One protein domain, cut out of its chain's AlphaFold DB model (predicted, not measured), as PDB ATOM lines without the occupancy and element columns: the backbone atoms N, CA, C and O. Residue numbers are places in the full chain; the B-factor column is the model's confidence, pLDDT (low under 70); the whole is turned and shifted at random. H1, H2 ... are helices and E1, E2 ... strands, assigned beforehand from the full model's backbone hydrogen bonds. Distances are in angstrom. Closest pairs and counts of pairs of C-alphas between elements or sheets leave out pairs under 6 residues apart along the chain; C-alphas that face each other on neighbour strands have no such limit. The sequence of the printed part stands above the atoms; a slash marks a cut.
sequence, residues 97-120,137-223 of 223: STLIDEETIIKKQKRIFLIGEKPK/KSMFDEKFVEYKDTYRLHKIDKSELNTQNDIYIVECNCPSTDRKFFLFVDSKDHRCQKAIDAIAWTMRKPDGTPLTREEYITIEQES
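AT A GLANCE: This is residues 97 to 120 and 137 to 223 of the 223 residues of an uncharacterized protein of Ignavibacteria bacterium (UniProt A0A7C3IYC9). A long, twisted ribbon of two antiparallel strands, E1 and E2, makes the length of the domain, and the shorter hairpin E3 and E4 lies side by side with part of E2 to complete a four-stranded sheet. H3 and H4 pack over one face of this sheet, H3 across the strands and H4 along E1, while the small H1 sits at one end between E2 and E3. The printed part has 111 residues, with four named strands and four named helices in the order E1 E2 H1 E3 E4 H2 H3 H4; the sheet's order is E1 - E2 - E3 - E4, all antiparallel, and the class is mixed, helices and strands. The whole is loose, with a radius of gyration of the C-alphas of 17.4 A and spans of 60 by 30 by 18 A.

HOW THE PARTS SIT: E1, residues 98 to 114, is an edge strand and the antiparallel neighbour of E2, residues 140 to 156, at 167 degrees, with N 105 and O 149 within hydrogen-bond range at 2.8 A. E1 bends by 67 degrees at residue 101, and E2 by 52 degrees at residue 143. H1, residues 158 to 161, is not on the sheet. E3, residues 167 to 174, is antiparallel to E2 at 161 degrees, with N 154 and O 169 2.8 A apart. E3 forms a hairpin with the other edge strand, E4, residues 179 to 185, at 151 degrees, with N 172 and O 181 3.0 A apart. H2, residues 190 to 193, only grazes the sheet with its residues 191 to 193. H2 and H3, residues 195 to 202, touch only at the corner, where the C-alphas of Cys 192 and Ala 198, their closest, are 4.2 A apart. H3 has a height of 7.3 A over the sheet and lies only just over E2 and E3, with 3 of its 8 C-alphas falling on each; on the local plane it runs across the strands, at 88 degrees to E2. The closest C-alphas of E2 and H3 are those of Leu 153 and Ala 195, 4.9 A apart. H4, residues 213 to 222, is on the same face of the sheet as H3, at a height of 10.1 A over the sheet; it lies over E1, with 8 of its 10 C-alphas falling on that strand and 2 on E2, only just too few for it to lie over E2 as well, and on the local plane it runs along the strands, at 4 degrees to E1. H3 and H4 touch, about perpendicular at 86 degrees, with the C-alphas of Asp 197 and Arg 213 closest at 5.0 A. In H3 and H4 every O i to N i+4 pair is within hydrogen-bond range; H1 and H2 are too short for such a pair.

IN THESE COORDINATES: E1 begins at C-alpha 98 (112.045, 94.070, 128.799) and is 43.8 A long; E2 is 47.7 A, E3 22.2 A and E4 18.9 A. H4, 14.5 A long, ends at C-alpha 222 (79.781, 91.056, 129.261).

THE WHOLE: The C-alphas of Ser 138 and Ser 159, the two farthest apart, are 61.0 A apart. Residues 121 to 136 are not printed, and C-alphas 120 and 137 are 20.4 A apart across this cut, which lies in the link from E1 to E2. Of the links that are printed whole, that from H3 to H4 is short and the others are tight. The mean pLDDT of the printed part is 79.2; residues 113 to 120, 137 to 139, 161 to 163, 175 to 179 and 221 to 223 are under 70.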
ATOM      1  N   SER A  97     113.922  89.910 130.585       85.56
ATOM      2  CA  SER A  97     112.860  90.456 129.750       85.56
ATOM      3  C   SER A  97     112.782  91.977 129.883       85.56
ATOM      4  O   SER A  97     113.084  92.551 130.928       85.56
ATOM      5  N   THR A  98     112.340  92.636 128.818       90.25
ATOM      6  CA  THR A  98     112.045  94.070 128.799       90.25
ATOM      7  C   THR A  98     110.542  94.262 128.658       90.25
ATOM      8  O   THR A  98     109.942  93.683 127.755       90.25
ATOM      9  N   LEU A  99     109.932  95.068 129.525       91.88
ATOM     10  CA  LEU A  99     108.534  95.473 129.374       91.88
ATOM     11  C   LEU A  99     108.418  96.403 128.160       91.88
ATOM     12  O   LEU A  99     109.084  97.437 128.120       91.88
ATOM     13  N   ILE A 100     107.611  96.020 127.173       93.38
ATOM     14  CA  ILE A 100     107.419  96.789 125.935       93.38
ATOM     15  C   ILE A 100     106.055  97.474 125.861       93.38
ATOM     16  O   ILE A 100     105.942  98.479 125.168       93.38
ATOM     17  N   ASP A 101     105.051  96.970 126.584       95.31
ATOM     18  CA  ASP A 101     103.737  97.605 126.683       95.31
ATOM     19  C   ASP A 101     103.009  97.193 127.974       95.31
ATOM     20  O   ASP A 101     103.213  96.089 128.487       95.31
ATOM     21  N   GLU A 102     102.156  98.071 128.500       95.12
ATOM     22  CA  GLU A 102     101.299  97.808 129.660       95.12
ATOM     23  C   GLU A 102      99.938  98.473 129.453       95.12
ATOM     24  O   GLU A 102      99.846  99.682 129.241       95.12
ATOM     25  N   GLU A 103      98.868  97.688 129.560       93.81
ATOM     26  CA  GLU A 103      97.503  98.179 129.398       93.81
ATOM     27  C   GLU A 103      96.583  97.618 130.484       93.81
ATOM     28  O   GLU A 103      96.654  96.441 130.843       93.81
ATOM     29  N   THR A 104      95.669  98.449 130.986       90.19
ATOM     30  CA  THR A 104      94.656  98.046 131.968       90.19
ATOM     31  C   THR A 104      93.259  98.162 131.370       90.19
ATOM     32  O   THR A 104      92.876  99.221 130.873       90.19
ATOM     33  N   ILE A 105      92.463  97.100 131.494       88.06
ATOM     34  CA  ILE A 105      91.032  97.100 131.180       88.06
ATOM     35  C   ILE A 105      90.237  97.163 132.486       88.06
ATOM     36  O   ILE A 105      90.573  96.514 133.476       88.06
ATOM     37  N   ILE A 106      89.154  97.940 132.481       84.06
ATOM     38  CA  ILE A 106      88.154  97.927 133.551       84.06
ATOM     39  C   ILE A 106      87.040  96.969 133.133       84.06
ATOM     40  O   ILE A 106      86.286  97.252 132.202       84.06
ATOM     41  N   LYS A 107      86.948  95.836 133.825       80.12
ATOM     42  CA  LYS A 107      85.922  94.811 133.625       80.12
ATOM     43  C   LYS A 107      84.753  95.077 134.560       80.12
ATOM     44  O   LYS A 107      84.966  95.365 135.738       80.12
ATOM     45  N   LYS A 108      83.528  94.966 134.053       77.06
ATOM     46  CA  LYS A 108      82.296  95.099 134.839       77.06
ATOM     47  C   LYS A 108      81.618  93.746 134.874       77.06
ATOM     48  O   LYS A 108      81.111  93.319 133.852       77.06
ATOM     49  N   GLN A 109      81.592  93.104 136.035       70.94
ATOM     50  CA  GLN A 109      80.976  91.786 136.165       70.94
ATOM     51  C   GLN A 109      79.779  91.833 137.094       70.94
ATOM     52  O   GLN A 109      79.828  92.428 138.179       70.94
ATOM     53  N   LYS A 110      78.699  91.170 136.688       76.62
ATOM     54  CA  LYS A 110      77.511  91.021 137.524       76.62
ATOM     55  C   LYS A 110      77.762  89.921 138.556       76.62
ATOM     56  O   LYS A 110      77.956  88.757 138.214       76.62
ATOM     57  N   ARG A 111      77.768  90.277 139.839       71.75
ATOM     58  CA  ARG A 111      78.009  89.347 140.949       71.75
ATOM     59  C   ARG A 111      76.798  89.275 141.870       71.75
ATOM     60  O   ARG A 111      76.104  90.266 142.090       71.75
ATOM     61  N   ILE A 112      76.567  88.079 142.401       71.19
ATOM     62  CA  ILE A 112      75.496  87.788 143.352       71.19
ATOM     63  C   ILE A 112      76.110  87.774 144.752       71.19
ATOM     64  O   ILE A 112      77.037  87.007 145.017       71.19
ATOM     65  N   PHE A 113      75.599  88.618 145.642       67.62
ATOM     66  CA  PHE A 113      76.058  88.746 147.025       67.62
ATOM     67  C   PHE A 113      74.968  88.324 147.993       67.62
ATOM     68  O   PHE A 113      73.800  88.617 147.765       67.62
ATOM     69  N   LEU A 114      75.345  87.694 149.105       69.81
ATOM     70  CA  LEU A 114      74.430  87.521 150.228       69.81
ATOM     71  C   LEU A 114      74.214  88.883 150.907       69.81
ATOM     72  O   LEU A 114      75.177  89.581 151.240       69.81
ATOM     73  N   ILE A 115      72.959  89.270 151.119       65.69
ATOM     74  CA  ILE A 115      72.611  90.541 151.763       65.69
ATOM     75  C   ILE A 115      73.174  90.554 153.193       65.69
ATOM     76  O   ILE A 115      72.830  89.706 154.011       65.69
ATOM     77  N   GLY A 116      74.030  91.537 153.498       58.78
ATOM     78  CA  GLY A 116      74.605  91.754 154.832       58.78
ATOM     79  C   GLY A 116      76.045  91.261 155.031       58.78
ATOM     80  O   GLY A 116      76.659  91.637 156.029       58.78
ATOM     81  N   GLU A 117      76.628  90.505 154.092       56.38
ATOM     82  CA  GLU A 117      78.050  90.138 154.145       56.38
ATOM     83  C   GLU A 117      78.913  91.030 153.244       56.38
ATOM     84  O   GLU A 117      78.557  91.353 152.109       56.38
ATOM     85  N   LYS A 118      80.078  91.449 153.755       46.31
ATOM     86  CA  LYS A 118      81.063  92.184 152.952       46.31
ATOM     87  C   LYS A 118      81.722  91.227 151.952       46.31
ATOM     88  O   LYS A 118      82.082  90.117 152.348       46.31
ATOM     89  N   PRO A 119      81.954  91.658 150.701       46.81
ATOM     90  CA  PRO A 119      82.635  90.839 149.709       46.81
ATOM     91  C   PRO A 119      84.040  90.486 150.206       46.81
ATOM     92  O   PRO A 119      84.896  91.358 150.354       46.81
ATOM     93  N   LYS A 120      84.280  89.205 150.497       48.38
ATOM     94  CA  LYS A 120      85.628  88.667 150.696       48.38
ATOM     95  C   LYS A 120      86.082  88.043 149.379       48.38
ATOM     96  O   LYS A 120      85.379  87.212 148.818       48.38
ATOM     97  N   LYS A 137      65.736  83.030 147.370       57.59
ATOM     98  CA  LYS A 137      66.260  83.974 146.363       57.59
ATOM     99  C   LYS A 137      66.339  85.423 146.874       57.59
ATOM    100  O   LYS A 137      67.247  86.143 146.486       57.59
ATOM    101  N   SER A 138      65.448  85.827 147.783       67.62
ATOM    102  CA  SER A 138      65.440  87.170 148.386       67.62
ATOM    103  C   SER A 138      66.581  87.444 149.373       67.62
ATOM    104  O   SER A 138      66.672  88.556 149.880       67.62
ATOM    105  N   MET A 139      67.442  86.463 149.667       66.94
ATOM    106  CA  MET A 139      68.646  86.654 150.490       66.94
ATOM    107  C   MET A 139      69.848  87.162 149.688       66.94
ATOM    108  O   MET A 139      70.902  87.409 150.274       66.94
ATOM    109  N   PHE A 140      69.705  87.299 148.369       71.12
ATOM    110  CA  PHE A 140      70.787  87.666 147.475       71.12
ATOM    111  C   PHE A 140      70.483  88.965 146.731       71.12
ATOM    112  O   PHE A 140      69.356  89.185 146.294       71.12
ATOM    113  N   ASP A 141      71.505  89.799 146.586       74.12
ATOM    114  CA  ASP A 141      71.476  91.039 145.817       74.12
ATOM    115  C   ASP A 141      72.451  90.942 144.640       74.12
ATOM    116  O   ASP A 141      73.505  90.304 144.733       74.12
ATOM    117  N   GLU A 142      72.095  91.568 143.527       75.94
ATOM    118  CA  GLU A 142      72.892  91.571 142.305       75.94
ATOM    119  C   GLU A 142      73.564  92.930 142.156       75.94
ATOM    120  O   GLU A 142      72.901  93.956 142.015       75.94
ATOM    121  N   LYS A 143      74.898  92.948 142.158       76.06
ATOM    122  CA  LYS A 143      75.670  94.181 141.980       76.06
ATOM    123  C   LYS A 143      76.678  94.020 140.863       76.06
ATOM    124  O   LYS A 143      77.303  92.971 140.720       76.06
ATOM    125  N   PHE A 144      76.861  95.090 140.102       76.12
ATOM    126  CA  PHE A 144      78.004  95.206 139.213       76.12
ATOM    127  C   PHE A 144      79.237  95.522 140.045       76.12
ATOM    128  O   PHE A 144      79.231  96.460 140.844       76.12
ATOM    129  N   VAL A 145      80.282  94.726 139.862       74.94
ATOM    130  CA  VAL A 145      81.591  94.980 140.453       74.94
ATOM    131  C   VAL A 145      82.572  95.287 139.344       74.94
ATOM    132  O   VAL A 145      82.603  94.610 138.316       74.94
ATOM    133  N   GLU A 146      83.357  96.332 139.571       78.88
ATOM    134  CA  GLU A 146      84.436  96.734 138.687       78.88
ATOM    135  C   GLU A 146      85.745  96.101 139.140       78.88
ATOM    136  O   GLU A 146      86.142  96.226 140.301       78.88
ATOM    137  N   TYR A 147      86.429  95.447 138.209       76.00
ATOM    138  CA  TYR A 147      87.753  94.882 138.420       76.00
ATOM    139  C   TYR A 147      88.713  95.484 137.403       76.00
ATOM    140  O   TYR A 147      88.413  95.555 136.212       76.00
ATOM    141  N   LYS A 148      89.875  95.927 137.878       82.38
ATOM    142  CA  LYS A 148      90.971  96.345 137.006       82.38
ATOM    143  C   LYS A 148      91.796  95.119 136.669       82.38
ATOM    144  O   LYS A 148      92.308  94.473 137.581       82.38
ATOM    145  N   ASP A 149      91.941  94.839 135.387       85.31
ATOM    146  CA  ASP A 149      92.812  93.780 134.903       85.31
ATOM    147  C   ASP A 149      93.942  94.397 134.089       85.31
ATOM    148  O   ASP A 149      93.690  95.201 133.194       85.31
ATOM    149  N   THR A 150      95.183  94.098 134.463       89.06
ATOM    150  CA  THR A 150      96.378  94.722 133.879       89.06
ATOM    151  C   THR A 150      97.197  93.676 133.161       89.06
ATOM    152  O   THR A 150      97.576  92.663 133.752       89.06
ATOM    153  N   TYR A 151      97.497  93.969 131.904       90.94
ATOM    154  CA  TYR A 151      98.243  93.117 131.002       90.94
ATOM    155  C   TYR A 151      99.580  93.773 130.711       90.94
ATOM    156  O   TYR A 151      99.642  94.967 130.421       90.94
ATOM    157  N   ARG A 152     100.651  92.988 130.787       92.06
ATOM    158  CA  ARG A 152     102.015  93.456 130.532       92.06
ATOM    159  C   ARG A 152     102.634  92.627 129.432       92.06
ATOM    160  O   ARG A 152     102.700  91.406 129.548       92.06
ATOM    161  N   LEU A 153     103.094  93.274 128.376       92.75
ATOM    162  CA  LEU A 153     103.784  92.613 127.285       92.75
ATOM    163  C   LEU A 153     105.290  92.748 127.483       92.75
ATOM    164  O   LEU A 153     105.839  93.846 127.533       92.75
ATOM    165  N   HIS A 154     105.959  91.610 127.568       91.00
ATOM    166  CA  HIS A 154     107.395  91.500 127.759       91.00
ATOM    167  C   HIS A 154     108.054  90.959 126.497       91.00
ATOM    168  O   HIS A 154     107.553  90.027 125.870       91.00
ATOM    169  N   LYS A 155     109.223  91.502 126.170       89.25
ATOM    170  CA  LYS A 155     110.106  91.036 125.106       89.25
ATOM    171  C   LYS A 155     111.346  90.388 125.706       89.25
ATOM    172  O   LYS A 155     111.982  90.957 126.590       89.25
ATOM    173  N   ILE A 156     111.735  89.241 125.170       84.00
ATOM    174  CA  ILE A 156     113.027  88.604 125.421       84.00
ATOM    175  C   ILE A 156     113.792  88.581 124.104       84.00
ATOM    176  O   ILE A 156     113.278  88.102 123.088       84.00
ATOM    177  N   ASP A 157     115.011  89.115 124.119       83.62
ATOM    178  CA  ASP A 157     115.855  89.148 122.930       83.62
ATOM    179  C   ASP A 157     116.248  87.732 122.496       83.62
ATOM    180  O   ASP A 157     116.590  86.872 123.318       83.62
ATOM    181  N   LYS A 158     116.231  87.493 121.185       80.69
ATOM    182  CA  LYS A 158     116.666  86.230 120.583       80.69
ATOM    183  C   LYS A 158     118.064  85.787 121.030       80.69
ATOM    184  O   LYS A 158     118.305  84.584 121.148       80.69
ATOM    185  N   SER A 159     118.979  86.721 121.309       80.56
ATOM    186  CA  SER A 159     120.340  86.413 121.759       80.56
ATOM    187  C   SER A 159     120.368  85.824 123.165       80.56
ATOM    188  O   SER A 159     121.211  84.981 123.460       80.56
ATOM    189  N   GLU A 160     119.439  86.227 124.036       74.25
ATOM    190  CA  GLU A 160     119.370  85.729 125.413       74.25
ATOM    191  C   GLU A 160     118.934  84.260 125.477       74.25
ATOM    192  O   GLU A 160     119.274  83.563 126.438       74.25
ATOM    193  N   LEU A 161     118.219  83.788 124.451       65.44
ATOM    194  CA  LEU A 161     117.653  82.440 124.354       65.44
ATOM    195  C   LEU A 161     118.273  81.571 123.258       65.44
ATOM    196  O   LEU A 161     117.946  80.388 123.157       65.44
ATOM    197  N   ASN A 162     119.167  82.142 122.449       66.75
ATOM    198  CA  ASN A 162     119.715  81.517 121.250       66.75
ATOM    199  C   ASN A 162     118.614  80.980 120.310       66.75
ATOM    200  O   ASN A 162     118.682  79.852 119.814       66.75
ATOM    201  N   THR A 163     117.571  81.783 120.101       67.19
ATOM    202  CA  THR A 163     116.473  81.511 119.165       67.19
ATOM    203  C   THR A 163     116.661  82.300 117.871       67.19
ATOM    204  O   THR A 163     117.461  83.228 117.791       67.19
ATOM    205  N   GLN A 164     115.922  81.944 116.814       71.50
ATOM    206  CA  GLN A 164     115.973  82.701 115.553       71.50
ATOM    207  C   GLN A 164     115.283  84.070 115.653       71.50
ATOM    208  O   GLN A 164     115.669  85.007 114.955       71.50
ATOM    209  N   ASN A 165     114.262  84.180 116.506       77.31
ATOM    210  CA  ASN A 165     113.444  85.378 116.675       77.31
ATOM    211  C   ASN A 165     113.299  85.706 118.160       77.31
ATOM    212  O   ASN A 165     113.470  84.825 119.010       77.31
ATOM    213  N   ASP A 166     112.966  86.964 118.437       84.31
ATOM    214  CA  ASP A 166     112.626  87.424 119.779       84.31
ATOM    215  C   ASP A 166     111.397  86.670 120.291       84.31
ATOM    216  O   ASP A 166     110.555  86.223 119.504       84.31
ATOM    217  N   ILE A 167     111.279  86.545 121.608       79.31
ATOM    218  CA  ILE A 167     110.131  85.905 122.246       79.31
ATOM    219  C   ILE A 167     109.313  86.953 122.977       79.31
ATOM    220  O   ILE A 167     109.859  87.752 123.733       79.31
ATOM    221  N   TYR A 168     108.006  86.955 122.734       86.44
ATOM    222  CA  TYR A 168     107.077  87.878 123.368       86.44
ATOM    223  C   TYR A 168     106.198  87.099 124.346       86.44
ATOM    224  O   TYR A 168     105.776  85.974 124.063       86.44
ATOM    225  N   ILE A 169     105.956  87.683 125.515       85.69
ATOM    226  CA  ILE A 169     105.185  87.076 126.600       85.69
ATOM    227  C   ILE A 169     104.197  88.107 127.124       85.69
ATOM    228  O   ILE A 169     104.613  89.172 127.570       85.69
ATOM    229  N   VAL A 170     102.908  87.778 127.126       88.31
ATOM    230  CA  VAL A 170     101.898  88.579 127.820       88.31
ATOM    231  C   VAL A 170     101.659  88.020 129.222       88.31
ATOM    232  O   VAL A 170     101.376  86.834 129.398       88.31
ATOM    233  N   GLU A 171     101.823  88.873 130.224       87.31
ATOM    234  CA  GLU A 171     101.502  88.636 131.628       87.31
ATOM    235  C   GLU A 171     100.077  89.120 131.910       87.31
ATOM    236  O   GLU A 171      99.728  90.243 131.547       87.31
ATOM    237  N   CYS A 172      99.270  88.302 132.586       84.75
ATOM    238  CA  CYS A 172      97.942  88.674 133.085       84.75
ATOM    239  C   CYS A 172      97.681  88.058 134.464       84.75
ATOM    240  O   CYS A 172      98.307  87.061 134.826       84.75
ATOM    241  N   ASN A 173      96.764  88.627 135.250       80.00
ATOM    242  CA  ASN A 173      96.351  88.026 136.521       80.00
ATOM    243  C   ASN A 173      95.020  87.289 136.343       80.00
ATOM    244  O   ASN A 173      94.108  87.806 135.710       80.00
ATOM    245  N   CYS A 174      94.872  86.098 136.922       71.25
ATOM    246  CA  CYS A 174      93.571  85.443 137.004       71.25
ATOM    247  C   CYS A 174      92.875  85.855 138.305       71.25
ATOM    248  O   CYS A 174      93.300  85.421 139.378       71.25
ATOM    249  N   PRO A 175      91.757  86.602 138.247       63.91
ATOM    250  CA  PRO A 175      91.085  87.092 139.451       63.91
ATOM    251  C   PRO A 175      90.554  85.975 140.360       63.91
ATOM    252  O   PRO A 175      90.398  86.176 141.560       63.91
ATOM    253  N   SER A 176      90.261  84.799 139.795       60.53
ATOM    254  CA  SER A 176      89.678  83.664 140.524       60.53
ATOM    255  C   SER A 176      90.693  82.888 141.361       60.53
ATOM    256  O   SER A 176      90.312  82.232 142.328       60.53
ATOM    257  N   THR A 177      91.969  82.913 140.973       60.44
ATOM    258  CA  THR A 177      93.045  82.152 141.632       60.44
ATOM    259  C   THR A 177      94.155  83.043 142.181       60.44
ATOM    260  O   THR A 177      95.047  82.528 142.851       60.44
ATOM    261  N   ASP A 178      94.100  84.348 141.892       66.00
ATOM    262  CA  ASP A 178      95.141  85.350 142.161       66.00
ATOM    263  C   ASP A 178      96.530  84.923 141.655       66.00
ATOM    264  O   ASP A 178      97.575  85.224 142.233       66.00
ATOM    265  N   ARG A 179      96.535  84.140 140.569       66.31
ATOM    266  CA  ARG A 179      97.750  83.669 139.909       66.31
ATOM    267  C   ARG A 179      98.042  84.511 138.684       66.31
ATOM    268  O   ARG A 179      97.184  84.681 137.819       66.31
ATOM    269  N   LYS A 180      99.304  84.913 138.563       73.50
ATOM    270  CA  LYS A 180      99.842  85.498 137.341       73.50
ATOM    271  C   LYS A 180     100.108  84.413 136.298       73.50
ATOM    272  O   LYS A 180     100.794  83.428 136.576       73.50
ATOM    273  N   PHE A 181      99.597  84.620 135.095       73.75
ATOM    274  CA  PHE A 181      99.810  83.779 133.926       73.75
ATOM    275  C   PHE A 181     100.721  84.486 132.931       73.75
ATOM    276  O   PHE A 181     100.681  85.705 132.806       73.75
ATOM    277  N   PHE A 182     101.531  83.696 132.226       76.62
ATOM    278  CA  PHE A 182     102.493  84.162 131.228       76.62
ATOM    279  C   PHE A 182     102.266  83.360 129.964       76.62
ATOM    280  O   PHE A 182     102.477  82.143 129.940       76.62
ATOM    281  N   LEU A 183     101.795  84.037 128.926       77.62
ATOM    282  CA  LEU A 183     101.394  83.407 127.682       77.62
ATOM    283  C   LEU A 183     102.350  83.848 126.582       77.62
ATOM    284  O   LEU A 183     102.525  85.038 126.332       77.62
ATOM    285  N   PHE A 184     102.994  82.872 125.948       78.81
ATOM    286  CA  PHE A 184     103.893  83.123 124.829       78.81
ATOM    287  C   PHE A 184     103.068  83.475 123.597       78.81
ATOM    288  O   PHE A 184     102.132  82.752 123.242       78.81
ATOM    289  N   VAL A 185     103.437  84.565 122.937       81.44
ATOM    290  CA  VAL A 185     102.762  85.056 121.735       81.44
ATOM    291  C   VAL A 185     103.745  85.142 120.576       81.44
ATOM    292  O   VAL A 185     104.957  85.251 120.774       81.44
ATOM    293  N   ASP A 186     103.230  85.033 119.353       80.12
ATOM    294  CA  ASP A 186     104.074  85.079 118.161       80.12
ATOM    295  C   ASP A 186     104.595  86.501 117.935       80.12
ATOM    296  O   ASP A 186     103.833  87.403 117.593       80.12
ATOM    297  N   SER A 187     105.904  86.691 118.096       79.81
ATOM    298  CA  SER A 187     106.566  87.985 117.916       79.81
ATOM    299  C   SER A 187     106.519  88.505 116.478       79.81
ATOM    300  O   SER A 187     106.751  89.694 116.256       79.81
ATOM    301  N   LYS A 188     106.219  87.647 115.495       81.44
ATOM    302  CA  LYS A 188     106.062  88.038 114.085       81.44
ATOM    303  C   LYS A 188     104.660  88.527 113.753       81.44
ATOM    304  O   LYS A 188     104.473  89.159 112.713       81.44
ATOM    305  N   ASP A 189     103.677  88.227 114.594       82.50
ATOM    306  CA  ASP A 189     102.318  88.702 114.390       82.50
ATOM    307  C   ASP A 189     102.228  90.169 114.832       82.50
ATOM    308  O   ASP A 189     102.549  90.527 115.965       82.50
ATOM    309  N   HIS A 190     101.790  91.038 113.923       84.56
ATOM    310  CA  HIS A 190     101.632  92.470 114.183       84.56
ATOM    311  C   HIS A 190     100.641  92.764 115.320       84.56
ATOM    312  O   HIS A 190     100.734  93.814 115.954       84.56
ATOM    313  N   ARG A 191      99.715  91.838 115.606       82.06
ATOM    314  CA  ARG A 191      98.781  91.936 116.736       82.06
ATOM    315  C   ARG A 191      99.488  91.742 118.072       82.06
ATOM    316  O   ARG A 191      99.073  92.295 119.075       82.06
ATOM    317  N   CYS A 192     100.607  91.033 118.109       86.31
ATOM    318  CA  CYS A 192     101.333  90.760 119.346       86.31
ATOM    319  C   CYS A 192     102.271  91.903 119.767       86.31
ATOM    320  O   CYS A 192     103.221  91.657 120.499       86.31
ATOM    321  N   GLN A 193     102.048  93.134 119.298       87.31
ATOM    322  CA  GLN A 193     102.880  94.304 119.623       87.31
ATOM    323  C   GLN A 193     102.303  95.165 120.757       87.31
ATOM    324  O   GLN A 193     102.997  96.038 121.271       87.31
ATOM    325  N   LYS A 194     101.046  94.922 121.143       92.31
ATOM    326  CA  LYS A 194     100.348  95.594 122.247       92.31
ATOM    327  C   LYS A 194      99.816  94.567 123.233       92.31
ATOM    328  O   LYS A 194      99.505  93.443 122.837       92.31
ATOM    329  N   ALA A 195      99.704  94.930 124.504       92.44
ATOM    330  CA  ALA A 195      99.389  93.997 125.577       92.44
ATOM    331  C   ALA A 195      97.985  93.393 125.438       92.44
ATOM    332  O   ALA A 195      97.842  92.173 125.561       92.44
ATOM    333  N   ILE A 196      96.961  94.202 125.123       92.69
ATOM    334  CA  ILE A 196      95.598  93.666 124.951       92.69
ATOM    335  C   ILE A 196      95.469  92.843 123.667       92.69
ATOM    336  O   ILE A 196      94.834  91.790 123.649       92.69
ATOM    337  N   ASP A 197      96.083  93.300 122.583       92.25
ATOM    338  CA  ASP A 197      96.061  92.592 121.308       92.25
ATOM    339  C   ASP A 197      96.790  91.235 121.417       92.25
ATOM    340  O   ASP A 197      96.318  90.225 120.892       92.25
ATOM    341  N   ALA A 198      97.882  91.179 122.187       91.12
ATOM    342  CA  ALA A 198      98.609  89.954 122.497       91.12
ATOM    343  C   ALA A 198      97.772  88.972 123.331       91.12
ATOM    344  O   ALA A 198      97.710  87.795 122.979       91.12
ATOM    345  N   ILE A 199      97.096  89.413 124.403       90.62
ATOM    346  CA  ILE A 199      96.221  88.507 125.173       90.62
ATOM    347  C   ILE A 199      95.021  88.046 124.339       90.62
ATOM    348  O   ILE A 199      94.719  86.852 124.346       90.62
ATOM    349  N   ALA A 200      94.401  88.928 123.551       89.38
ATOM    350  CA  ALA A 200      93.332  88.558 122.623       89.38
ATOM    351  C   ALA A 200      93.814  87.485 121.633       89.38
ATOM    352  O   ALA A 200      93.142  86.471 121.417       89.38
ATOM    353  N   TRP A 201      95.041  87.641 121.125       89.69
ATOM    354  CA  TRP A 201      95.673  86.668 120.244       89.69
ATOM    355  C   TRP A 201      95.870  85.300 120.899       89.69
ATOM    356  O   TRP A 201      95.937  84.307 120.185       89.69
ATOM    357  N   THR A 202      95.952  85.181 122.226       85.06
ATOM    358  CA  THR A 202      96.072  83.866 122.894       85.06
ATOM    359  C   THR A 202      94.759  83.084 122.935       85.06
ATOM    360  O   THR A 202      94.774  81.861 123.079       85.06
ATOM    361  N   MET A 203      93.623  83.761 122.767       84.94
ATOM    362  CA  MET A 203      92.301  83.142 122.775       84.94
ATOM    363  C   MET A 203      91.899  82.695 121.373       84.94
ATOM    364  O   MET A 203      92.356  83.239 120.369       84.94
ATOM    365  N   ARG A 204      91.073  81.651 121.283       82.81
ATOM    366  CA  ARG A 204      90.646  81.061 120.011       82.81
ATOM    367  C   ARG A 204      89.132  81.116 119.894       82.81
ATOM    368  O   ARG A 204      88.425  80.738 120.827       82.81
ATOM    369  N   LYS A 205      88.661  81.553 118.731       86.44
ATOM    370  CA  LYS A 205      87.273  81.414 118.291       86.44
ATOM    371  C   LYS A 205      86.958  79.946 117.979       86.44
ATOM    372  O   LYS A 205      87.883  79.143 117.818       86.44
ATOM    373  N   PRO A 206      85.672  79.581 117.830       83.19
ATOM    374  CA  PRO A 206      85.280  78.233 117.416       83.19
ATOM    375  C   PRO A 206      85.891  77.784 116.080       83.19
ATOM    376  O   PRO A 206      86.119  76.597 115.883       83.19
ATOM    377  N   ASP A 207      86.186  78.726 115.181       83.25
ATOM    378  CA  ASP A 207      86.837  78.472 113.888       83.25
ATOM    379  C   ASP A 207      88.372  78.329 113.980       83.25
ATOM    380  O   ASP A 207      89.045  78.121 112.972       83.25
ATOM    381  N   GLY A 208      88.940  78.432 115.186       76.50
ATOM    382  CA  GLY A 208      90.375  78.332 115.438       76.50
ATOM    383  C   GLY A 208      91.163  79.616 115.171       76.50
ATOM    384  O   GLY A 208      92.376  79.630 115.396       76.50
ATOM    385  N   THR A 209      90.523  80.703 114.738       86.06
ATOM    386  CA  THR A 209      91.196  81.997 114.572       86.06
ATOM    387  C   THR A 209      91.370  82.721 115.916       86.06
ATOM    388  O   THR A 209      90.609  82.474 116.859       86.06
ATOM    389  N   PRO A 210      92.385  83.595 116.066       87.06
ATOM    390  CA  PRO A 210      92.541  84.403 117.273       87.06
ATOM    391  C   PRO A 210      91.451  85.476 117.419       87.06
ATOM    392  O   PRO A 210      90.938  85.959 116.407       87.06
ATOM    393  N   LEU A 211      91.138  85.886 118.653       89.25
ATOM    394  CA  LEU A 211      90.270  87.048 118.891       89.25
ATOM    395  C   LEU A 211      90.957  88.352 118.463       89.25
ATOM    396  O   LEU A 211      92.186  88.466 118.514       89.25
ATOM    397  N   THR A 212      90.162  89.348 118.072       91.38
ATOM    398  CA  THR A 212      90.626  90.738 117.983       91.38
ATOM    399  C   THR A 212      90.583  91.412 119.352       91.38
ATOM    400  O   THR A 212      89.948  90.931 120.295       91.38
ATOM    401  N   ARG A 213      91.243  92.567 119.452       91.69
ATOM    402  CA  ARG A 213      91.205  93.428 120.633       91.69
ATOM    403  C   ARG A 213      89.774  93.780 121.039       91.69
ATOM    404  O   ARG A 213      89.424  93.680 122.211       91.69
ATOM    405  N   GLU A 214      88.953  94.191 120.079       91.25
ATOM    406  CA  GLU A 214      87.576  94.630 120.314       91.25
ATOM    407  C   GLU A 214      86.708  93.475 120.815       91.25
ATOM    408  O   GLU A 214      85.952  93.640 121.772       91.25
ATOM    409  N   GLU A 215      86.855  92.291 120.214       90.38
ATOM    410  CA  GLU A 215      86.144  91.083 120.642       90.38
ATOM    411  C   GLU A 215      86.535  90.688 122.067       90.38
ATOM    412  O   GLU A 215      85.666  90.396 122.886       90.38
ATOM    413  N   TYR A 216      87.832  90.736 122.386       88.69
ATOM    414  CA  TYR A 216      88.327  90.449 123.729       88.69
ATOM    415  C   TYR A 216      87.755  91.416 124.770       88.69
ATOM    416  O   TYR A 216      87.211  90.985 125.786       88.69
ATOM    417  N   ILE A 217      87.817  92.724 124.500       87.31
ATOM    418  CA  ILE A 217      87.271  93.752 125.396       87.31
ATOM    419  C   ILE A 217      85.767  93.551 125.604       87.31
ATOM    420  O   ILE A 217      85.293  93.674 126.730       87.31
ATOM    421  N   THR A 218      85.029  93.223 124.541       85.12
ATOM    422  CA  THR A 218      83.576  93.012 124.606       85.12
ATOM    423  C   THR A 218      83.239  91.817 125.497       85.12
ATOM    424  O   THR A 218      82.460  91.955 126.436       85.12
ATOM    425  N   ILE A 219      83.895  90.669 125.286       80.94
ATOM    426  CA  ILE A 219      83.687  89.461 126.102       80.94
ATOM    427  C   ILE A 219      83.961  89.750 127.581       80.94
ATOM    428  O   ILE A 219      83.177  89.373 128.450       80.94
ATOM    429  N   GLU A 220      85.051  90.449 127.879       73.69
ATOM    430  CA  GLU A 220      85.447  90.761 129.255       73.69
ATOM    431  C   GLU A 220      84.545  91.811 129.935       73.69
ATOM    432  O   GLU A 220      84.554  91.928 131.163       73.69
ATOM    433  N   GLN A 221      83.756  92.567 129.164       67.00
ATOM    434  CA  GLN A 221      82.747  93.504 129.672       67.00
ATOM    435  C   GLN A 221      81.367  92.864 129.877       67.00
ATOM    436  O   GLN A 221      80.585  93.378 130.674       67.00
ATOM    437  N   GLU A 222      81.063  91.771 129.175       54.06
ATOM    438  CA  GLU A 222      79.781  91.056 129.261       54.06
ATOM    439  C   GLU A 222      79.794  89.865 130.245       54.06
ATOM    440  O   GLU A 222      78.744  89.271 130.501       54.06
ATOM    441  N   SER A 223      80.969  89.518 130.792       51.50
ATOM    442  CA  SER A 223      81.201  88.347 131.666       51.50
ATOM    443  C   SER A 223      80.905  88.554 133.157       51.50
ATOM    444  O   SER A 223      80.852  89.703 133.641       51.50
TER     445      SER A 223